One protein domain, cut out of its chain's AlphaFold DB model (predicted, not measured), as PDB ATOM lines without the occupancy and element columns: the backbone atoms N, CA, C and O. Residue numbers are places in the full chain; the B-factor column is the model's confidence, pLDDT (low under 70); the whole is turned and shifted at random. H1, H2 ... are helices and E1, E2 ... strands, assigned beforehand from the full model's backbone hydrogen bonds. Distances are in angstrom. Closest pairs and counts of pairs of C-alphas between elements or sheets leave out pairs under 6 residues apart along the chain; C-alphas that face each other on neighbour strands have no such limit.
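What this domain is: This is residues 15 to 177 of the 496 residues of an uncharacterized protein of Bacteroides coprophilus DSM 18228 = JCM 13818 (UniProt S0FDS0). The domain is a rod with a sandwich, two sheets face to face, toward one end: E7 E4 E9 E10 on one side and E8 E3 E11 on the other. Its length comes from an arm at the opposite end, the two-strand ribbon of E1 and E2, beside which the unnamed stretch 57 to 70 runs back to the sandwich. The hairpin E5 and E6 continues from E4 at the side, with short H1 next to E5, while H2 sits at the end away from the ribbon. The 163 printed residues have two named helices and eleven named strands, E1 H1 E2 E3 H2 E4 E5 E6 E7 E8 E9 E10 E11; the class is mostly strand, the four-strand sheet antiparallel and the three-strand sheet mixed. The whole is loose, with a radius of gyration of the C-alphas of 19.7 A and spans of 70 by 28 by 26 A.

How they stand to each other: E1, residues 23 to 29, and E2, residues 50 to 56, are antiparallel neighbours at 166 degrees; N 25 and O 54, 2.8 A apart, are within hydrogen-bond range. Between them in the chain comes H1, residues 36 to 39; its closest C-alpha pair with E5, residues 94 to 99, is Pro 36 and Thr 97, 4.7 A. E3, residues 71 to 77, is antiparallel to E8, residues 126 to 131, with N 73 and O 129 at 2.9 A, and parallel to E11, residues 165 to 170, with N 74 and O 166 at 2.9 A. H2, residues 79 to 84, only grazes each sheet of the sandwich. E4, residues 85 to 92, is antiparallel to E7, residues 117 to 120, with N 90 and O 117 at 2.8 A, and to E9, residues 134 to 145, with N 89 and O 142 at 2.8 A. E4 runs on into E5 at 59 degrees; E5 and E6, residues 106 to 110, form a hairpin, with N 95 and O 109 at 2.8 A. E9 and E10, residues 150 to 160, form another, with N 141 and O 153 at 2.8 A, and E10 bends by 64 degrees at residue 157. The facing parts of the two sheets are 9.3 A centre to centre, their best planes 34 degrees apart. H1 is too short for an O i to N i+4 pair; H2 has 1 of 2 within range.

Where its parts are: E1 starts at C-alpha 23, (187.206, 223.081, 130.841), and measures 19.8 A; E2 measures 18.8 A. E3 measures 19.5 A, E4 20.3 A, E9 30.6 A and E10 27.6 A. E11 ends at C-alpha 170, (143.902, 207.678, 145.129).

The domain as a whole: The C-alphas of Glu 18 and Gln 177, the two farthest apart, are 71.1 A apart. The printed part has no cut, and the link E2 to E3 is long. Confidence is under 70 at residues 15 to 20 and 173 to 176.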
ATOM      1  N   VAL A  15     187.270 227.618 121.201       61.50
ATOM      2  CA  VAL A  15     188.172 228.184 122.209       61.50
ATOM      3  C   VAL A  15     188.368 227.218 123.376       61.50
ATOM      4  O   VAL A  15     187.574 227.176 124.315       61.50
ATOM      5  N   TRP A  16     189.481 226.479 123.354       68.38
ATOM      6  CA  TRP A  16     190.003 225.751 124.515       68.38
ATOM      7  C   TRP A  16     191.193 226.515 125.095       68.38
ATOM      8  O   TRP A  16     192.095 226.904 124.356       68.38
ATOM      9  N   ASN A  17     191.238 226.722 126.412       64.12
ATOM     10  CA  ASN A  17     192.370 227.407 127.040       64.12
ATOM     11  C   ASN A  17     193.663 226.587 126.841       64.12
ATOM     12  O   ASN A  17     193.740 225.436 127.278       64.12
ATOM     13  N   GLU A  18     194.675 227.161 126.181       59.91
ATOM     14  CA  GLU A  18     195.925 226.468 125.818       59.91
ATOM     15  C   GLU A  18     196.804 226.097 127.024       59.91
ATOM     16  O   GLU A  18     197.734 225.304 126.897       59.91
ATOM     17  N   ASN A  19     196.466 226.589 128.220       67.38
ATOM     18  CA  ASN A  19     197.220 226.370 129.458       67.38
ATOM     19  C   ASN A  19     197.065 224.959 130.074       67.38
ATOM     20  O   ASN A  19     197.558 224.721 131.173       67.38
ATOM     21  N   GLY A  20     196.362 224.027 129.418       63.97
ATOM     22  CA  GLY A  20     196.231 222.626 129.860       63.97
ATOM     23  C   GLY A  20     195.229 222.367 130.997       63.97
ATOM     24  O   GLY A  20     195.091 221.226 131.441       63.97
ATOM     25  N   ASN A  21     194.503 223.391 131.453       75.81
ATOM     26  CA  ASN A  21     193.458 223.246 132.469       75.81
ATOM     27  C   ASN A  21     192.209 222.549 131.905       75.81
ATOM     28  O   ASN A  21     191.885 222.673 130.721       75.81
ATOM     29  N   ALA A  22     191.486 221.832 132.772       80.12
ATOM     30  CA  ALA A  22     190.187 221.271 132.417       80.12
ATOM     31  C   ALA A  22     189.169 222.399 132.161       80.12
ATOM     32  O   ALA A  22     189.138 223.390 132.892       80.12
ATOM     33  N   ALA A  23     188.354 222.237 131.123       81.19
ATOM     34  CA  ALA A  23     187.206 223.081 130.841       81.19
ATOM     35  C   ALA A  23     185.983 222.548 131.589       81.19
ATOM     36  O   ALA A  23     185.742 221.341 131.621       81.19
ATOM     37  N   GLU A  24     185.204 223.452 132.171       85.81
ATOM     38  CA  GLU A  24     183.898 223.122 132.727       85.81
ATOM     39  C   GLU A  24     182.869 223.088 131.595       85.81
ATOM     40  O   GLU A  24     182.650 224.089 130.913       85.81
ATOM     41  N   LEU A  25     182.254 221.928 131.402       86.12
ATOM     42  CA  LEU A  25     181.198 221.696 130.433       86.12
ATOM     43  C   LEU A  25     179.870 221.547 131.171       86.12
ATOM     44  O   LEU A  25     179.756 220.724 132.081       86.12
ATOM     45  N   THR A  26     178.861 222.291 130.729       88.88
ATOM     46  CA  THR A  26     177.466 222.083 131.121       88.88
ATOM     47  C   THR A  26     176.623 221.799 129.894       88.88
ATOM     48  O   THR A  26     176.760 222.456 128.861       88.88
ATOM     49  N   VAL A  27     175.764 220.789 129.995       89.38
ATOM     50  CA  VAL A  27     174.857 220.390 128.921       89.38
ATOM     51  C   VAL A  27     173.482 220.158 129.517       89.38
ATOM     52  O   VAL A  27     173.353 219.517 130.556       89.38
ATOM     53  N   TYR A  28     172.451 220.661 128.848       90.38
ATOM     54  CA  TYR A  28     171.069 220.395 129.209       90.38
ATOM     55  C   TYR A  28     170.201 220.220 127.966       90.38
ATOM     56  O   TYR A  28     170.535 220.717 126.888       90.38
ATOM     57  N   THR A  29     169.109 219.477 128.109       88.31
ATOM     58  CA  THR A  29     168.127 219.253 127.045       88.31
ATOM     59  C   THR A  29     166.739 219.016 127.654       88.31
ATOM     60  O   THR A  29     166.667 218.352 128.688       88.31
ATOM     61  N   PRO A  30     165.647 219.507 127.037       87.88
ATOM     62  CA  PRO A  30     165.612 220.357 125.840       87.88
ATOM     63  C   PRO A  30     166.186 221.762 126.091       87.88
ATOM     64  O   PRO A  30     166.393 222.172 127.233       87.88
ATOM     65  N   TYR A  31     166.490 222.492 125.014       83.44
ATOM     66  CA  TYR A  31     166.881 223.897 125.131       83.44
ATOM     67  C   TYR A  31     165.679 224.718 125.599       83.44
ATOM     68  O   TYR A  31     164.636 224.719 124.947       83.44
ATOM     69  N   ILE A  32     165.851 225.419 126.715       81.94
ATOM     70  CA  ILE A  32     164.863 226.303 127.328       81.94
ATOM     71  C   ILE A  32     165.580 227.622 127.620       81.94
ATOM     72  O   ILE A  32     166.689 227.614 128.164       81.94
ATOM     73  N   ASP A  33     164.978 228.729 127.183       76.62
ATOM     74  CA  ASP A  33     165.467 230.086 127.444       76.62
ATOM     75  C   ASP A  33     165.131 230.500 128.890       76.62
ATOM     76  O   ASP A  33     164.501 229.767 129.645       76.62
ATOM     77  N   THR A  34     165.527 231.698 129.291       73.69
ATOM     78  CA  THR A  34     165.301 232.237 130.638       73.69
ATOM     79  C   THR A  34     163.844 232.637 130.923       73.69
ATOM     80  O   THR A  34     163.560 233.086 132.030       73.69
ATOM     81  N   ASP A  35     162.920 232.464 129.969       84.00
ATOM     82  CA  ASP A  35     161.482 232.693 130.165       84.00
ATOM     83  C   ASP A  35     160.851 231.576 131.030       84.00
ATOM     84  O   ASP A  35     160.816 230.416 130.601       84.00
ATOM     85  N   PRO A  36     160.304 231.903 132.220       80.75
ATOM     86  CA  PRO A  36     159.653 230.944 133.112       80.75
ATOM     87  C   PRO A  36     158.538 230.115 132.459       80.75
ATOM     88  O   PRO A  36     158.303 228.975 132.860       80.75
ATOM     89  N   GLN A  37     157.840 230.651 131.451       83.75
ATOM     90  CA  GLN A  37     156.742 229.930 130.800       83.75
ATOM     91  C   GLN A  37     157.230 228.734 129.982       83.75
ATOM     92  O   GLN A  37     156.497 227.761 129.827       83.75
ATOM     93  N   LEU A  38     158.475 228.767 129.500       88.38
ATOM     94  CA  LEU A  38     159.041 227.708 128.666       88.38
ATOM     95  C   LEU A  38     159.403 226.443 129.448       88.38
ATOM     96  O   LEU A  38     159.689 225.421 128.831       88.38
ATOM     97  N   PHE A  39     159.377 226.474 130.784       91.25
ATOM     98  CA  PHE A  39     159.514 225.262 131.596       91.25
ATOM     99  C   PHE A  39     158.281 224.362 131.497       91.25
ATOM    100  O   PHE A  39     158.389 223.158 131.715       91.25
ATOM    101  N   TYR A  40     157.129 224.919 131.127       92.06
ATOM    102  CA  TYR A  40     155.868 224.197 131.033       92.06
ATOM    103  C   TYR A  40     155.436 224.072 129.577       92.06
ATOM    104  O   TYR A  40     155.709 224.938 128.748       92.06
ATOM    105  N   ASP A  41     154.779 222.970 129.243       89.19
ATOM    106  CA  ASP A  41     154.174 222.803 127.931       89.19
ATOM    107  C   ASP A  41     152.843 223.577 127.821       89.19
ATOM    108  O   ASP A  41     152.330 224.152 128.785       89.19
ATOM    109  N   GLY A  42     152.231 223.566 126.634       85.50
ATOM    110  CA  GLY A  42     150.942 224.231 126.394       85.50
ATOM    111  C   GLY A  42     149.755 223.670 127.197       85.50
ATOM    112  O   GLY A  42     148.655 224.209 127.096       85.50
ATOM    113  N   LYS A  43     149.951 222.594 127.971       88.38
ATOM    114  CA  LYS A  43     148.972 221.995 128.891       88.38
ATOM    115  C   LYS A  43     149.347 222.213 130.363       88.38
ATOM    116  O   LYS A  43     148.660 221.697 131.241       88.38
ATOM    117  N   GLY A  44     150.414 222.970 130.629       89.06
ATOM    118  CA  GLY A  44     150.918 223.265 131.962       89.06
ATOM    119  C   GLY A  44     151.780 222.174 132.587       89.06
ATOM    120  O   GLY A  44     152.123 222.296 133.759       89.06
ATOM    121  N   GLN A  45     152.146 221.124 131.849       92.44
ATOM    122  CA  GLN A  45     153.020 220.073 132.359       92.44
ATOM    123  C   GLN A  45     154.476 220.538 132.339       92.44
ATOM    124  O   GLN A  45     154.948 221.067 131.335       92.44
ATOM    125  N   LEU A  46     155.193 220.320 133.443       93.75
ATOM    126  CA  LEU A  46     156.622 220.607 133.522       93.75
ATOM    127  C   LEU A  46     157.383 219.711 132.535       93.75
ATOM    128  O   LEU A  46     157.209 218.491 132.528       93.75
ATOM    129  N   GLN A  47     158.210 220.318 131.692       93.38
ATOM    130  CA  GLN A  47     159.015 219.602 130.708       93.38
ATOM    131  C   GLN A  47     160.212 218.938 131.393       93.38
ATOM    132  O   GLN A  47     160.859 219.544 132.241       93.38
ATOM    133  N   ASP A  48     160.526 217.696 131.024       94.50
ATOM    134  CA  ASP A  48     161.648 216.967 131.617       94.50
ATOM    135  C   ASP A  48     162.989 217.563 131.176       94.50
ATOM    136  O   ASP A  48     163.364 217.466 130.004       94.50
ATOM    137  N   ILE A  49     163.716 218.180 132.110       93.19
ATOM    138  CA  ILE A  49     165.041 218.737 131.838       93.19
ATOM    139  C   ILE A  49     166.103 217.769 132.328       93.19
ATOM    140  O   ILE A  49     166.269 217.519 133.525       93.19
ATOM    141  N   LEU A  50     166.883 217.298 131.366       93.94
ATOM    142  CA  LEU A  50     168.089 216.532 131.588       93.94
ATOM    143  C   LEU A  50     169.277 217.479 131.704       93.94
ATOM    144  O   LEU A  50     169.432 218.377 130.879       93.94
ATOM    145  N   TYR A  51     170.136 217.259 132.694       94.25
ATOM    146  CA  TYR A  51     171.302 218.093 132.966       94.25
ATOM    147  C   TYR A  51     172.548 217.248 133.228       94.25
ATOM    148  O   TYR A  51     172.494 216.241 133.936       94.25
ATOM    149  N   ASP A  52     173.678 217.681 132.681       92.94
ATOM    150  CA  ASP A  52     174.998 217.130 132.958       92.94
ATOM    151  C   ASP A  52     176.020 218.257 133.142       92.94
ATOM    152  O   ASP A  52     175.989 219.282 132.455       92.94
ATOM    153  N   ARG A  53     176.942 218.062 134.085       92.00
ATOM    154  CA  ARG A  53     178.040 218.990 134.366       92.00
ATOM    155  C   ARG A  53     179.291 218.202 134.681       92.00
ATOM    156  O   ARG A  53     179.322 217.428 135.636       92.00
ATOM    157  N   GLN A  54     180.341 218.463 133.918       89.69
ATOM    158  CA  GLN A  54     181.601 217.750 134.043       89.69
ATOM    159  C   GLN A  54     182.796 218.619 133.673       89.69
ATOM    160  O   GLN A  54     182.681 219.609 132.954       89.69
ATOM    161  N   ASN A  55     183.967 218.222 134.159       88.44
ATOM    162  CA  ASN A  55     185.234 218.833 133.784       88.44
ATOM    163  C   ASN A  55     185.904 217.970 132.714       88.44
ATOM    164  O   ASN A  55     186.155 216.791 132.950       88.44
ATOM    165  N   CYS A  56     186.222 218.559 131.565       85.06
ATOM    166  CA  CYS A  56     186.804 217.866 130.415       85.06
ATOM    167  C   CYS A  56     188.209 218.406 130.137       85.06
ATOM    168  O   CYS A  56     188.425 219.616 130.228       85.06
ATOM    169  N   ARG A  57     189.180 217.565 129.761       82.62
ATOM    170  CA  ARG A  57     190.481 218.043 129.260       82.62
ATOM    171  C   ARG A  57     190.517 218.006 127.738       82.62
ATOM    172  O   ARG A  57     189.745 217.308 127.087       82.62
ATOM    173  N   LYS A  58     191.431 218.785 127.161       79.56
ATOM    174  CA  LYS A  58     191.627 218.828 125.710       79.56
ATOM    175  C   LYS A  58     191.998 217.430 125.202       79.56
ATOM    176  O   LYS A  58     192.987 216.863 125.657       79.56
ATOM    177  N   GLY A  59     191.233 216.919 124.238       78.50
ATOM    178  CA  GLY A  59     191.436 215.593 123.641       78.50
ATOM    179  C   GLY A  59     190.679 214.452 124.329       78.50
ATOM    180  O   GLY A  59     190.649 213.353 123.778       78.50
ATOM    181  N   ASP A  60     190.034 214.701 125.474       82.44
ATOM    182  CA  ASP A  60     189.171 213.706 126.110       82.44
ATOM    183  C   ASP A  60     187.886 213.505 125.298       82.44
ATOM    184  O   ASP A  60     187.300 214.449 124.758       82.44
ATOM    185  N   ARG A  61     187.400 212.262 125.260       83.94
ATOM    186  CA  ARG A  61     186.051 211.968 124.772       83.94
ATOM    187  C   ARG A  61     185.037 212.393 125.833       83.94
ATOM    188  O   ARG A  61     185.041 211.862 126.939       83.94
ATOM    189  N   ILE A  62     184.141 213.301 125.463       85.06
ATOM    190  CA  ILE A  62     183.045 213.760 126.319       85.06
ATOM    191  C   ILE A  62     181.931 212.707 126.286       85.06
ATOM    192  O   ILE A  62     181.304 212.495 125.248       85.06
ATOM    193  N   ASN A  63     181.686 212.045 127.416       86.38
ATOM    194  CA  ASN A  63     180.539 211.156 127.594       86.38
ATOM    195  C   ASN A  63     179.523 211.876 128.478       86.38
ATOM    196  O   ASN A  63     179.866 212.269 129.588       86.38
ATOM    197  N   LEU A  64     178.304 212.086 127.981       87.12
ATOM    198  CA  LEU A  64     177.273 212.794 128.740       87.12
ATOM    199  C   LEU A  64     176.541 211.832 129.677       87.12
ATOM    200  O   LEU A  64     176.056 210.789 129.238       87.12
ATOM    201  N   THR A  65     176.442 212.202 130.950       89.44
ATOM    202  CA  THR A  65     175.743 211.443 131.996       89.44
ATOM    203  C   THR A  65     174.586 212.254 132.557       89.44
ATOM    204  O   THR A  65     174.635 212.759 133.677       89.44
ATOM    205  N   PHE A  66     173.543 212.401 131.746       92.00
ATOM    206  CA  PHE A  66     172.373 213.186 132.110       92.00
ATOM    207  C   PHE A  66     171.693 212.685 133.388       92.00
ATOM    208  O   PHE A  66     171.501 211.485 133.590       92.00
ATOM    209  N   LYS A  67     171.274 213.641 134.215       93.81
ATOM    210  CA  LYS A  67     170.367 213.446 135.346       93.81
ATOM    211  C   LYS A  67     169.104 214.259 135.116       93.81
ATOM    212  O   LYS A  67     169.185 215.368 134.590       93.81
ATOM    213  N   HIS A  68     167.963 213.741 135.548       95.31
ATOM    214  CA  HIS A  68     166.733 214.526 135.591       95.31
ATOM    215  C   HIS A  68     166.844 215.577 136.694       95.31
ATOM    216  O   HIS A  68     167.220 215.259 137.827       95.31
ATOM    217  N   LEU A  69     166.508 216.825 136.374       95.75
ATOM    218  CA  LEU A  69     166.444 217.901 137.365       95.75
ATOM    219  C   LEU A  69     165.173 217.853 138.219       95.75
ATOM    220  O   LEU A  69     165.106 218.520 139.248       95.75
ATOM    221  N   PHE A  70     164.183 217.066 137.807       96.81
ATOM    222  CA  PHE A  70     162.864 217.006 138.425       96.81
ATOM    223  C   PHE A  70     162.549 215.612 138.965       96.81
ATOM    224  O   PHE A  70     163.240 214.640 138.653       96.81
ATOM    225  N   ALA A  71     161.528 215.531 139.813       97.00
ATOM    226  CA  ALA A  71     160.976 214.266 140.276       97.00
ATOM    227  C   ALA A  71     159.801 213.849 139.380       97.00
ATOM    228  O   ALA A  71     159.180 214.682 138.719       97.00
ATOM    229  N   CYS A  72     159.477 212.559 139.378       97.12
ATOM    230  CA  CYS A  72     158.276 212.031 138.739       97.12
ATOM    231  C   CYS A  72     157.383 211.394 139.803       97.12
ATOM    232  O   CYS A  72     157.873 210.636 140.635       97.12
ATOM    233  N   ILE A  73     156.083 211.662 139.785       96.50
ATOM    234  CA  ILE A  73     155.111 210.973 140.639       96.50
ATOM    235  C   ILE A  73     154.021 210.347 139.781       96.50
ATOM    236  O   ILE A  73     153.512 210.982 138.863       96.50
ATOM    237  N   THR A  74     153.661 209.102 140.083       97.00
ATOM    238  CA  THR A  74     152.534 208.405 139.452       97.00
ATOM    239  C   THR A  74     151.419 208.187 140.462       97.00
ATOM    240  O   THR A  74     151.630 207.574 141.507       97.00
ATOM    241  N   PHE A  75     150.227 208.681 140.141       96.25
ATOM    242  CA  PHE A  75     149.009 208.442 140.900       96.25
ATOM    243  C   PHE A  75     148.268 207.231 140.333       96.25
ATOM    244  O   PHE A  75     147.922 207.212 139.153       96.25
ATOM    245  N   HIS A  76     148.005 206.246 141.186       93.00
ATOM    246  CA  HIS A  76     147.210 205.059 140.886       93.00
ATOM    247  C   HIS A  76     145.793 205.266 141.418       93.00
ATOM    248  O   HIS A  76     145.560 205.210 142.630       93.00
ATOM    249  N   VAL A  77     144.852 205.539 140.522       92.50
ATOM    250  CA  VAL A  77     143.446 205.763 140.870       92.50
ATOM    251  C   VAL A  77     142.734 204.421 141.006       92.50
ATOM    252  O   VAL A  77     142.779 203.592 140.097       92.50
ATOM    253  N   ALA A  78     142.050 204.213 142.133       86.88
ATOM    254  CA  ALA A  78     141.267 203.010 142.389       86.88
ATOM    255  C   ALA A  78     140.248 202.752 141.269       86.88
ATOM    256  O   ALA A  78     139.628 203.680 140.737       86.88
ATOM    257  N   ALA A  79     140.045 201.477 140.928       81.31
ATOM    258  CA  ALA A  79     139.208 201.080 139.798       81.31
ATOM    259  C   ALA A  79     137.777 201.637 139.894       81.31
ATOM    260  O   ALA A  79     137.232 202.072 138.881       81.31
ATOM    261  N   GLY A  80     137.199 201.693 141.101       81.06
ATOM    262  CA  GLY A  80     135.863 202.253 141.328       81.06
ATOM    263  C   GLY A  80     135.749 203.729 140.932       81.06
ATOM    264  O   GLY A  80     134.760 204.126 140.318       81.06
ATOM    265  N   ILE A  81     136.788 204.530 141.196       86.38
ATOM    266  CA  ILE A  81     136.854 205.934 140.766       86.38
ATOM    267  C   ILE A  81     137.145 206.011 139.264       86.38
ATOM    268  O   ILE A  81     136.462 206.719 138.527       86.38
ATOM    269  N   ASN A  82     138.141 205.260 138.778       90.50
ATOM    270  CA  ASN A  82     138.599 205.361 137.390       90.50
ATOM    271  C   ASN A  82     137.517 204.951 136.369       90.50
ATOM    272  O   ASN A  82     137.510 205.418 135.229       90.50
ATOM    273  N   GLN A  83     136.567 204.098 136.765       89.19
ATOM    274  CA  GLN A  83     135.427 203.721 135.926       89.19
ATOM    275  C   GLN A  83     134.580 204.928 135.513       89.19
ATOM    276  O   GLN A  83     134.231 205.032 134.335       89.19
ATOM    277  N   THR A  84     134.312 205.849 136.439       92.06
ATOM    278  CA  THR A  84     133.450 207.022 136.226       92.06
ATOM    279  C   THR A  84     134.232 208.305 135.962       92.06
ATOM    280  O   THR A  84     133.625 209.336 135.693       92.06
ATOM    281  N   LEU A  85     135.564 208.272 136.015       94.69
ATOM    282  CA  LEU A  85     136.427 209.429 135.790       94.69
ATOM    283  C   LEU A  85     136.328 209.936 134.339       94.69
ATOM    284  O   LEU A  85     136.410 209.166 133.385       94.69
ATOM    285  N   GLN A  86     136.174 211.248 134.169       96.81
ATOM    286  CA  GLN A  86     136.255 211.943 132.883       96.81
ATOM    287  C   GLN A  86     137.649 212.553 132.687       96.81
ATOM    288  O   GLN A  86     138.316 212.288 131.684       96.81
ATOM    289  N   ASN A  87     138.096 213.349 133.659       96.50
ATOM    290  CA  ASN A  87     139.436 213.922 133.714       96.50
ATOM    291  C   ASN A  87     139.887 214.101 135.172       96.50
ATOM    292  O   ASN A  87     139.079 214.071 136.104       96.50
ATOM    293  N   ILE A  88     141.192 214.271 135.350       97.31
ATOM    294  CA  ILE A  88     141.830 214.565 136.628       97.31
ATOM    295  C   ILE A  88     142.763 215.760 136.459       97.31
ATOM    296  O   ILE A  88     143.521 215.842 135.494       97.31
ATOM    297  N   THR A  89     142.686 216.705 137.389       97.06
ATOM    298  CA  THR A  89     143.488 217.927 137.395       97.06
ATOM    299  C   THR A  89     144.389 217.946 138.617       97.06
ATOM    300  O   THR A  89     143.905 217.840 139.740       97.06
ATOM    301  N   PHE A  90     145.683 218.142 138.399       96.19
ATOM    302  CA  PHE A  90     146.697 218.272 139.439       96.19
ATOM    303  C   PHE A  90     147.193 219.710 139.517       96.19
ATOM    304  O   PHE A  90     147.379 220.362 138.488       96.19
ATOM    305  N   ARG A  91     147.430 220.197 140.733       94.69
ATOM    306  CA  ARG A  91     147.863 221.570 141.017       94.69
ATOM    307  C   ARG A  91     149.027 221.550 142.016       94.69
ATOM    308  O   ARG A  91     148.791 221.646 143.222       94.69
ATOM    309  N   PRO A  92     150.273 221.352 141.550       94.12
ATOM    310  CA  PRO A  92     151.454 221.374 142.411       94.12
ATOM    311  C   PRO A  92     151.704 222.781 142.964       94.12
ATOM    312  O   PRO A  92     151.751 223.733 142.196       94.12
ATOM    313  N   SER A  93     151.909 222.929 144.274       93.50
ATOM    314  CA  SER A  93     152.021 224.237 144.950       93.50
ATOM    315  C   SER A  93     153.287 225.038 144.622       93.50
ATOM    316  O   SER A  93     153.384 226.211 144.985       93.50
ATOM    317  N   VAL A  94     154.260 224.416 143.955       92.81
ATOM    318  CA  VAL A  94     155.563 225.002 143.620       92.81
ATOM    319  C   VAL A  94     155.701 225.117 142.107       92.81
ATOM    320  O   VAL A  94     155.355 224.193 141.373       92.81
ATOM    321  N   LEU A  95     156.263 226.235 141.652       92.12
ATOM    322  CA  LEU A  95     156.617 226.486 140.261       92.12
ATOM    323  C   LEU A  95     158.125 226.641 140.097       92.12
ATOM    324  O   LEU A  95     158.765 227.354 140.864       92.12
ATOM    325  N   ILE A  96     158.684 226.043 139.046       92.88
ATOM    326  CA  ILE A  96     159.984 226.422 138.492       92.88
ATOM    327  C   ILE A  96     159.855 227.772 137.784       92.88
ATOM    328  O   ILE A  96     159.021 227.928 136.893       92.88
ATOM    329  N   THR A  97     160.700 228.724 138.170       91.62
ATOM    330  CA  THR A  97     160.775 230.070 137.585       91.62
ATOM    331  C   THR A  97     162.116 230.350 136.912       91.62
ATOM    332  O   THR A  97     162.273 231.370 136.247       91.62
ATOM    333  N   GLY A  98     163.094 229.452 137.041       92.06
ATOM    334  CA  GLY A  98     164.374 229.607 136.363       92.06
ATOM    335  C   GLY A  98     165.336 228.448 136.576       92.06
ATOM    336  O   GLY A  98     165.195 227.645 137.499       92.06
ATOM    337  N   LEU A  99     166.354 228.400 135.718       92.12
ATOM    338  CA  LEU A  99     167.465 227.456 135.776       92.12
ATOM    339  C   LEU A  99     168.771 228.216 135.559       92.12
ATOM    340  O   LEU A  99     168.984 228.838 134.521       92.12
ATOM    341  N   ASN A 100     169.694 228.121 136.510       91.38
ATOM    342  CA  ASN A 100     171.058 228.566 136.277       91.38
ATOM    343  C   ASN A 100     171.783 227.531 135.402       91.38
ATOM    344  O   ASN A 100     172.273 226.520 135.905       91.38
ATOM    345  N   HIS A 101     171.895 227.803 134.100       87.50
ATOM    346  CA  HIS A 101     172.491 226.885 133.115       87.50
ATOM    347  C   HIS A 101     173.956 226.492 133.395       87.50
ATOM    348  O   HIS A 101     174.449 225.515 132.831       87.50
ATOM    349  N   ARG A 102     174.673 227.239 134.248       87.69
ATOM    350  CA  ARG A 102     176.054 226.922 134.646       87.69
ATOM    351  C   ARG A 102     176.111 226.001 135.867       87.69
ATOM    352  O   ARG A 102     177.042 225.209 135.993       87.69
ATOM    353  N   THR A 103     175.186 226.135 136.813       90.38
ATOM    354  CA  THR A 103     175.250 225.378 138.075       90.38
ATOM    355  C   THR A 103     174.241 224.242 138.157       90.38
ATOM    356  O   THR A 103     174.477 223.312 138.924       90.38
ATOM    357  N   GLY A 104     173.159 224.299 137.379       89.12
ATOM    358  CA  GLY A 104     172.002 223.415 137.497       89.12
ATOM    359  C   GLY A 104     171.038 223.829 138.613       89.12
ATOM    360  O   GLY A 104     170.081 223.113 138.884       89.12
ATOM    361  N   ALA A 105     171.285 224.958 139.289       92.44
ATOM    362  CA  ALA A 105     170.433 225.422 140.380       92.44
ATOM    363  C   ALA A 105     169.087 225.932 139.845       92.44
ATOM    364  O   ALA A 105     169.056 226.774 138.945       92.44
ATOM    365  N   LEU A 106     167.997 225.435 140.428       93.62
ATOM    366  CA  LEU A 106     166.628 225.825 140.099       93.62
ATOM    367  C   LEU A 106     166.189 227.022 140.948       93.62
ATOM    368  O   LEU A 106     166.484 227.091 142.142       93.62
ATOM    369  N   SER A 107     165.464 227.951 140.336       93.56
ATOM    370  CA  SER A 107     164.696 228.985 141.031       93.56
ATOM    371  C   SER A 107     163.240 228.544 141.101       93.56
ATOM    372  O   SER A 107     162.695 228.067 140.104       93.56
ATOM    373  N   MET A 108     162.645 228.647 142.289       92.44
ATOM    374  CA  MET A 108     161.314 228.123 142.579       92.44
ATOM    375  C   MET A 108     160.493 229.128 143.380       92.44
ATOM    376  O   MET A 108     161.045 229.856 144.204       92.44
ATOM    377  N   GLU A 109     159.186 229.147 143.150       91.00
ATOM    378  CA  GLU A 109     158.234 229.990 143.872       91.00
ATOM    379  C   GLU A 109     157.021 229.166 144.306       91.00
ATOM    380  O   GLU A 109     156.499 228.356 143.538       91.00
ATOM    381  N   THR A 110     156.569 229.380 145.540       87.88
ATOM    382  CA  THR A 110     155.294 228.847 146.030       87.88
ATOM    383  C   THR A 110     154.205 229.868 145.727       87.88
ATOM    384  O   THR A 110     154.319 231.023 146.133       87.88
ATOM    385  N   THR A 111     153.149 229.458 145.026       74.56
ATOM    386  CA  THR A 111     152.069 230.354 144.580       74.56
ATOM    387  C   THR A 111     150.700 229.842 145.016       74.56
ATOM    388  O   THR A 111     150.467 228.636 145.078       74.56
ATOM    389  N   GLU A 112     149.772 230.766 145.276       70.31
ATOM    390  CA  GLU A 112     148.358 230.444 145.509       70.31
ATOM    391  C   GLU A 112     147.616 230.059 144.216       70.31
ATOM    392  O   GLU A 112     146.571 229.419 144.278       70.31
ATOM    393  N   ASN A 113     148.168 230.404 143.045       70.25
ATOM    394  CA  ASN A 113     147.623 230.056 141.730       70.25
ATOM    395  C   ASN A 113     148.610 229.169 140.954       70.25
ATOM    396  O   ASN A 113     149.269 229.647 140.025       70.25
ATOM    397  N   PRO A 114     148.762 227.896 141.348       74.50
ATOM    398  CA  PRO A 114     149.681 226.976 140.694       74.50
ATOM    399  C   PRO A 114     149.252 226.628 139.267       74.50
ATOM    400  O   PRO A 114     148.067 226.603 138.928       74.50
ATOM    401  N   GLN A 115     150.242 226.291 138.440       83.19
ATOM    402  CA  GLN A 115     150.031 225.757 137.098       83.19
ATOM    403  C   GLN A 115     149.292 224.420 137.222       83.19
ATOM    404  O   GLN A 115     149.761 223.498 137.890       83.19
ATOM    405  N   SER A 116     148.125 224.311 136.591       92.00
ATOM    406  CA  SER A 116     147.331 223.085 136.628       92.00
ATOM    407  C   SER A 116     147.653 222.170 135.452       92.00
ATOM    408  O   SER A 116     147.692 222.636 134.313       92.00
ATOM    409  N   VAL A 117     147.755 220.869 135.707       95.25
ATOM    410  CA  VAL A 117     147.885 219.829 134.681       95.25
ATOM    411  C   VAL A 117     146.602 219.016 134.658       95.25
ATOM    412  O   VAL A 117     146.273 218.367 135.646       95.25
ATOM    413  N   THR A 118     145.874 219.043 133.541       96.31
ATOM    414  CA  THR A 118     144.652 218.241 133.363       96.31
ATOM    415  C   THR A 118     144.917 217.070 132.429       96.31
ATOM    416  O   THR A 118     145.335 217.261 131.285       96.31
ATOM    417  N   LEU A 119     144.642 215.857 132.903       95.94
ATOM    418  CA  LEU A 119     144.776 214.615 132.151       95.94
ATOM    419  C   LEU A 119     143.394 213.983 131.950       95.94
ATOM    420  O   LEU A 119     142.590 213.901 132.876       95.94
ATOM    421  N   ASN A 120     143.114 213.527 130.729       96.06
ATOM    422  CA  ASN A 120     141.924 212.720 130.451       96.06
ATOM    423  C   ASN A 120     142.078 211.325 131.066       96.06
ATOM    424  O   ASN A 120     143.201 210.890 131.322       96.06
ATOM    425  N   LYS A 121     140.960 210.611 131.242       95.81
ATOM    426  CA  LYS A 121     140.944 209.230 131.741       95.81
ATOM    427  C   LYS A 121     142.008 208.337 131.082       95.81
ATOM    428  O   LYS A 121     142.019 208.183 129.861       95.81
ATOM    429  N   ALA A 122     142.826 207.699 131.916       94.50
ATOM    430  CA  ALA A 122     143.740 206.622 131.548       94.50
ATOM    431  C   ALA A 122     143.083 205.257 131.818       94.50
ATOM    432  O   ALA A 122     142.472 205.053 132.871       94.50
ATOM    433  N   GLU A 123     143.183 204.310 130.881       91.38
ATOM    434  CA  GLU A 123     142.536 202.991 131.017       91.38
ATOM    435  C   GLU A 123     143.112 202.157 132.168       91.38
ATOM    436  O   GLU A 123     142.367 201.465 132.858       91.38
ATOM    437  N   ASP A 124     144.416 202.269 132.412       90.88
ATOM    438  CA  ASP A 124     145.133 201.574 133.484       90.88
ATOM    439  C   ASP A 124     145.025 202.276 134.850       90.88
ATOM    440  O   ASP A 124     145.493 201.746 135.855       90.88
ATOM    441  N   GLY A 125     144.397 203.457 134.892       92.62
ATOM    442  CA  GLY A 125     144.240 204.260 136.102       92.62
ATOM    443  C   GLY A 125     145.527 204.924 136.592       92.62
ATOM    444  O   GLY A 125     145.546 205.397 137.731       92.62
ATOM    445  N   ASN A 126     146.580 204.978 135.770       95.94
ATOM    446  CA  ASN A 126     147.863 205.574 136.131       95.94
ATOM    447  C   ASN A 126     148.017 206.973 135.530       95.94
ATOM    448  O   ASN A 126     147.871 207.176 134.326       95.94
ATOM    449  N   TYR A 127     148.368 207.942 136.372       96.25
ATOM    450  CA  TYR A 127     148.527 209.341 135.980       96.25
ATOM    451  C   TYR A 127     149.873 209.865 136.474       96.25
ATOM    452  O   TYR A 127     150.065 210.042 137.677       96.25
ATOM    453  N   SER A 128     150.813 210.097 135.559       95.38
ATOM    454  CA  SER A 128     152.174 210.526 135.899       95.38
ATOM    455  C   SER A 128     152.386 212.022 135.678       95.38
ATOM    456  O   SER A 128     151.976 212.574 134.656       95.38
ATOM    457  N   LEU A 129     153.084 212.663 136.615       95.31
ATOM    458  CA  LEU A 129     153.487 214.065 136.544       95.31
ATOM    459  C   LEU A 129     154.977 214.216 136.808       95.31
ATOM    460  O   LEU A 129     155.520 213.606 137.727       95.31
ATOM    461  N   ILE A 130     155.603 215.103 136.043       96.31
ATOM    462  CA  ILE A 130     156.917 215.647 136.371       96.31
ATOM    463  C   ILE A 130     156.670 216.846 137.282       96.31
ATOM    464  O   ILE A 130     155.875 217.727 136.947       96.31
ATOM    465  N   ILE A 131     157.314 216.852 138.444       95.50
ATOM    466  CA  ILE A 131     157.085 217.827 139.511       95.50
ATOM    467  C   ILE A 131     158.409 218.443 139.990       95.50
ATOM    468  O   ILE A 131     159.457 217.785 139.930       95.50
ATOM    469  N   PRO A 132     158.390 219.694 140.487       94.94
ATOM    470  CA  PRO A 132     159.568 220.313 141.082       94.94
ATOM    471  C   PRO A 132     160.121 219.495 142.259       94.94
ATOM    472  O   PRO A 132     159.333 219.010 143.077       94.94
ATOM    473  N   PRO A 133     161.451 219.370 142.402       95.50
ATOM    474  CA  PRO A 133     162.047 218.837 143.615       95.50
ATOM    475  C   PRO A 133     161.862 219.856 144.744       95.50
ATOM    476  O   PRO A 133     162.210 221.027 144.598       95.50
ATOM    477  N   SER A 134     161.295 219.430 145.866       94.19
ATOM    478  CA  SER A 134     160.982 220.312 146.993       94.19
ATOM    479  C   SER A 134     160.854 219.508 148.280       94.19
ATOM    480  O   SER A 134     160.392 218.372 148.258       94.19
ATOM    481  N   GLU A 135     161.231 220.119 149.400       92.75
ATOM    482  CA  GLU A 135     161.006 219.582 150.751       92.75
ATOM    483  C   GLU A 135     159.529 219.678 151.178       92.75
ATOM    484  O   GLU A 135     159.088 218.954 152.066       92.75
ATOM    485  N   HIS A 136     158.778 220.580 150.541       91.75
ATOM    486  CA  HIS A 136     157.494 221.096 151.016       91.75
ATOM    487  C   HIS A 136     156.464 221.193 149.874       91.75
ATOM    488  O   HIS A 136     155.786 222.208 149.701       91.75
ATOM    489  N   LEU A 137     156.381 220.169 149.012       92.81
ATOM    490  CA  LEU A 137     155.437 220.167 147.889       92.81
ATOM    491  C   LEU A 137     154.066 219.644 148.324       92.81
ATOM    492  O   LEU A 137     153.955 218.525 148.825       92.81
ATOM    493  N   LYS A 138     153.017 220.417 148.037       93.31
ATOM    494  CA  LYS A 138     151.615 219.989 148.103       93.31
ATOM    495  C   LYS A 138     151.079 219.830 146.681       93.31
ATOM    496  O   LYS A 138     151.463 220.586 145.790       93.31
ATOM    497  N   ILE A 139     150.187 218.868 146.456       94.19
ATOM    498  CA  ILE A 139     149.494 218.710 145.169       94.19
ATOM    499  C   ILE A 139     147.997 218.623 145.442       94.19
ATOM    500  O   ILE A 139     147.537 217.638 146.020       94.19
ATOM    501  N   ASP A 140     147.248 219.637 145.015       94.50
ATOM    502  CA  ASP A 140     145.784 219.585 145.033       94.50
ATOM    503  C   ASP A 140     145.276 218.834 143.797       94.50
ATOM    504  O   ASP A 140     145.819 218.976 142.697       94.50
ATOM    505  N   ILE A 141     144.249 218.010 143.987       95.75
ATOM    506  CA  ILE A 141     143.760 217.038 143.010       95.75
ATOM    507  C   ILE A 141     142.248 217.196 142.872       95.75
ATOM    508  O   ILE A 141     141.504 216.992 143.827       95.75
ATOM    509  N   CYS A 142     141.797 217.494 141.659       95.81
ATOM    510  CA  CYS A 142     140.386 217.573 141.301       95.81
ATOM    511  C   CYS A 142     140.040 216.449 140.327       95.81
ATOM    512  O   CYS A 142     140.689 216.307 139.292       95.81
ATOM    513  N   ILE A 143     139.016 215.660 140.640       95.56
ATOM    514  CA  ILE A 143     138.517 214.577 139.793       95.56
ATOM    515  C   ILE A 143     137.126 214.956 139.309       95.56
ATOM    516  O   ILE A 143     136.211 215.121 140.115       95.56
ATOM    517  N   GLN A 144     136.960 215.049 137.990       96.44
ATOM    518  CA  GLN A 144     135.654 215.217 137.363       96.44
ATOM    519  C   GLN A 144     135.158 213.872 136.856       96.44
ATOM    520  O   GLN A 144     135.880 213.158 136.156       96.44
ATOM    521  N   THR A 145     133.922 213.523 137.190       93.19
ATOM    522  CA  THR A 145     133.283 212.276 136.767       93.19
ATOM    523  C   THR A 145     132.329 212.494 135.595       93.19
ATOM    524  O   THR A 145     131.837 213.592 135.346       93.19
ATOM    525  N   THR A 146     132.025 211.424 134.863       92.81
ATOM    526  CA  THR A 146     131.147 211.433 133.684       92.81
ATOM    527  C   THR A 146     129.700 211.822 133.998       92.81
ATOM    528  O   THR A 146     128.968 212.193 133.086       92.81
ATOM    529  N   ASP A 147     129.276 211.735 135.264       90.56
ATOM    530  CA  ASP A 147     127.967 212.209 135.740       90.56
ATOM    531  C   ASP A 147     127.960 213.708 136.109       90.56
ATOM    532  O   ASP A 147     126.941 214.226 136.566       90.56
ATOM    533  N   GLY A 148     129.076 214.414 135.892       89.75
ATOM    534  CA  GLY A 148     129.217 215.849 136.125       89.75
ATOM    535  C   GLY A 148     129.551 216.239 137.567       89.75
ATOM    536  O   GLY A 148     129.537 217.430 137.879       89.75
ATOM    537  N   LYS A 149     129.843 215.278 138.456       90.44
ATOM    538  CA  LYS A 149     130.321 215.581 139.813       90.44
ATOM    539  C   LYS A 149     131.813 215.906 139.813       90.44
ATOM    540  O   LYS A 149     132.574 215.478 138.947       90.44
ATOM    541  N   SER A 150     132.213 216.675 140.821       92.38
ATOM    542  CA  SER A 150     133.597 217.070 141.060       92.38
ATOM    543  C   SER A 150     133.983 216.689 142.482       92.38
ATOM    544  O   SER A 150     133.252 217.004 143.422       92.38
ATOM    545  N   TYR A 151     135.128 216.034 142.626       90.69
ATOM    546  CA  TYR A 151     135.713 215.653 143.906       90.69
ATOM    547  C   TYR A 151     137.056 216.356 144.058       90.69
ATOM    548  O   TYR A 151     137.858 216.350 143.128       90.69
ATOM    549  N   GLU A 152     137.299 216.950 145.220       93.00
ATOM    550  CA  GLU A 152     138.572 217.592 145.549       93.00
ATOM    551  C   GLU A 152     139.264 216.784 146.647       93.00
ATOM    552  O   GLU A 152     138.633 216.350 147.611       93.00
ATOM    553  N   THR A 153     140.566 216.581 146.496       91.31
ATOM    554  CA  THR A 153     141.448 215.994 147.506       91.31
ATOM    555  C   THR A 153     142.840 216.603 147.369       91.31
ATOM    556  O   THR A 153     143.105 217.379 146.452       91.31
ATOM    557  N   SER A 154     143.751 216.288 148.282       91.56
ATOM    558  CA  SER A 154     145.115 216.804 148.232       91.56
ATOM    559  C   SER A 154     146.106 215.795 148.774       91.56
ATOM    560  O   SER A 154     145.854 215.153 149.793       91.56
ATOM    561  N   MET A 155     147.268 215.718 148.139       88.88
ATOM    562  CA  MET A 155     148.427 215.059 148.721       88.88
ATOM    563  C   MET A 155     149.017 215.960 149.820       88.88
ATOM    564  O   MET A 155     149.183 217.161 149.574       88.88
ATOM    565  N   PRO A 156     149.337 215.417 151.011       82.44
ATOM    566  CA  PRO A 156     149.955 216.193 152.078       82.44
ATOM    567  C   PRO A 156     151.327 216.724 151.657       82.44
ATOM    568  O   PRO A 156     151.978 216.188 150.758       82.44
ATOM    569  N   GLU A 157     151.769 217.775 152.340       90.50
ATOM    570  CA  GLU A 157     153.086 218.374 152.143       90.50
ATOM    571  C   GLU A 157     154.192 217.323 152.316       90.50
ATOM    572  O   GLU A 157     154.285 216.676 153.360       90.50
ATOM    573  N   SER A 158     154.979 217.104 151.260       91.50
ATOM    574  CA  SER A 158     155.922 215.986 151.175       91.50
ATOM    575  C   SER A 158     157.229 216.368 150.474       91.50
ATOM    576  O   SER A 158     157.273 217.298 149.663       91.50
ATOM    577  N   HIS A 159     158.273 215.584 150.756       93.88
ATOM    578  CA  HIS A 159     159.598 215.701 150.149       93.88
ATOM    579  C   HIS A 159     159.703 214.935 148.819       93.88
ATOM    580  O   HIS A 159     159.410 213.738 148.758       93.88
ATOM    581  N   PHE A 160     160.237 215.592 147.786       95.81
ATOM    582  CA  PHE A 160     160.534 215.006 146.477       95.81
ATOM    583  C   PHE A 160     161.947 215.358 146.009       95.81
ATOM    584  O   PHE A 160     162.290 216.527 145.830       95.81
ATOM    585  N   ALA A 161     162.748 214.330 145.735       96.00
ATOM    586  CA  ALA A 161     164.117 214.454 145.259       96.00
ATOM    587  C   ALA A 161     164.199 214.375 143.727       96.00
ATOM    588  O   ALA A 161     163.578 213.516 143.092       96.00
ATOM    589  N   ALA A 162     165.030 215.233 143.131       96.19
ATOM    590  CA  ALA A 162     165.314 215.212 141.697       96.19
ATOM    591  C   ALA A 162     165.821 213.832 141.237       96.19
ATOM    592  O   ALA A 162     166.593 213.174 141.937       96.19
ATOM    593  N   GLY A 163     165.388 213.384 140.057       94.12
ATOM    594  CA  GLY A 163     165.763 212.085 139.494       94.12
ATOM    595  C   GLY A 163     165.111 210.872 140.150       94.12
ATOM    596  O   GLY A 163     165.485 209.747 139.822       94.12
ATOM    597  N   THR A 164     164.142 211.076 141.044       94.56
ATOM    598  CA  THR A 164     163.440 209.990 141.738       94.56
ATOM    599  C   THR A 164     162.006 209.852 141.227       94.56
ATOM    600  O   THR A 164     161.335 210.845 140.939       94.56
ATOM    601  N   SER A 165     161.548 208.605 141.099       93.44
ATOM    602  CA  SER A 165     160.160 208.272 140.769       93.44
ATOM    603  C   SER A 165     159.406 207.835 142.021       93.44
ATOM    604  O   SER A 165     159.902 207.017 142.793       93.44
ATOM    605  N   TYR A 166     158.200 208.360 142.191       94.44
ATOM    606  CA  TYR A 166     157.324 208.137 143.334       94.44
ATOM    607  C   TYR A 166     155.985 207.556 142.886       94.44
ATOM    608  O   TYR A 166     155.576 207.693 141.730       94.44
ATOM    609  N   SER A 167     155.282 206.932 143.826       90.31
ATOM    610  CA  SER A 167     153.964 206.344 143.612       90.31
ATOM    611  C   SER A 167     153.022 206.781 144.729       90.31
ATOM    612  O   SER A 167     153.395 206.774 145.900       90.31
ATOM    613  N   CYS A 168     151.808 207.173 144.358       90.12
ATOM    614  CA  CYS A 168     150.738 207.550 145.274       90.12
ATOM    615  C   CYS A 168     149.442 206.856 144.843       90.12
ATOM    616  O   CYS A 168     149.221 206.645 143.654       90.12
ATOM    617  N   ARG A 169     148.573 206.484 145.786       88.50
ATOM    618  CA  ARG A 169     147.261 205.895 145.479       88.50
ATOM    619  C   ARG A 169     146.151 206.892 145.777       88.50
ATOM    620  O   ARG A 169     146.192 207.561 146.803       88.50
ATOM    621  N   ILE A 170     145.147 206.938 144.907       89.12
ATOM    622  CA  ILE A 170     143.902 207.678 145.129       89.12
ATOM    623  C   ILE A 170     142.794 206.645 145.312       89.12
ATOM    624  O   ILE A 170     142.446 205.933 144.369       89.12
ATOM    625  N   LEU A 171     142.274 206.545 146.531       82.31
ATOM    626  CA  LEU A 171     141.270 205.559 146.936       82.31
ATOM    627  C   LEU A 171     139.893 206.218 147.073       82.31
ATOM    628  O   LEU A 171     139.813 207.424 147.311       82.31
ATOM    629  N   SER A 172     138.811 205.448 146.920       72.62
ATOM    630  CA  SER A 172     137.472 205.921 147.298       72.62
ATOM    631  C   SER A 172     137.214 205.683 148.784       72.62
ATOM    632  O   SER A 172     137.821 204.799 149.378       72.62
ATOM    633  N   ASN A 173     136.266 206.413 149.378       64.31
ATOM    634  CA  ASN A 173     135.870 206.174 150.772       64.31
ATOM    635  C   ASN A 173     135.367 204.738 151.006       64.31
ATOM    636  O   ASN A 173     135.540 204.203 152.093       64.31
ATOM    637  N   ALA A 174     134.766 204.105 149.994       61.22
ATOM    638  CA  ALA A 174     134.370 202.700 150.071       61.22
ATOM    639  C   ALA A 174     135.589 201.759 150.082       61.22
ATOM    640  O   ALA A 174     135.544 200.716 150.723       61.22
ATOM    641  N   ASP A 175     136.685 202.149 149.425       62.50
ATOM    642  CA  ASP A 175     137.949 201.400 149.422       62.50
ATOM    643  C   ASP A 175     138.765 201.604 150.714       62.50
ATOM    644  O   ASP A 175     139.745 200.894 150.934       62.50
ATOM    645  N   THR A 176     138.392 202.579 151.552       69.25
ATOM    646  CA  THR A 176     139.013 202.854 152.861       69.25
ATOM    647  C   THR A 176     138.132 202.452 154.045       69.25
ATOM    648  O   THR A 176     138.552 202.626 155.185       69.25
ATOM    649  N   GLN A 177     136.899 201.991 153.803       86.25
ATOM    650  CA  GLN A 177     136.015 201.527 154.870       86.25
ATOM    651  C   GLN A 177     136.467 200.157 155.379       86.25
ATOM    652  O   GLN A 177     136.617 199.207 154.608       86.25
TER     653      GLN A 177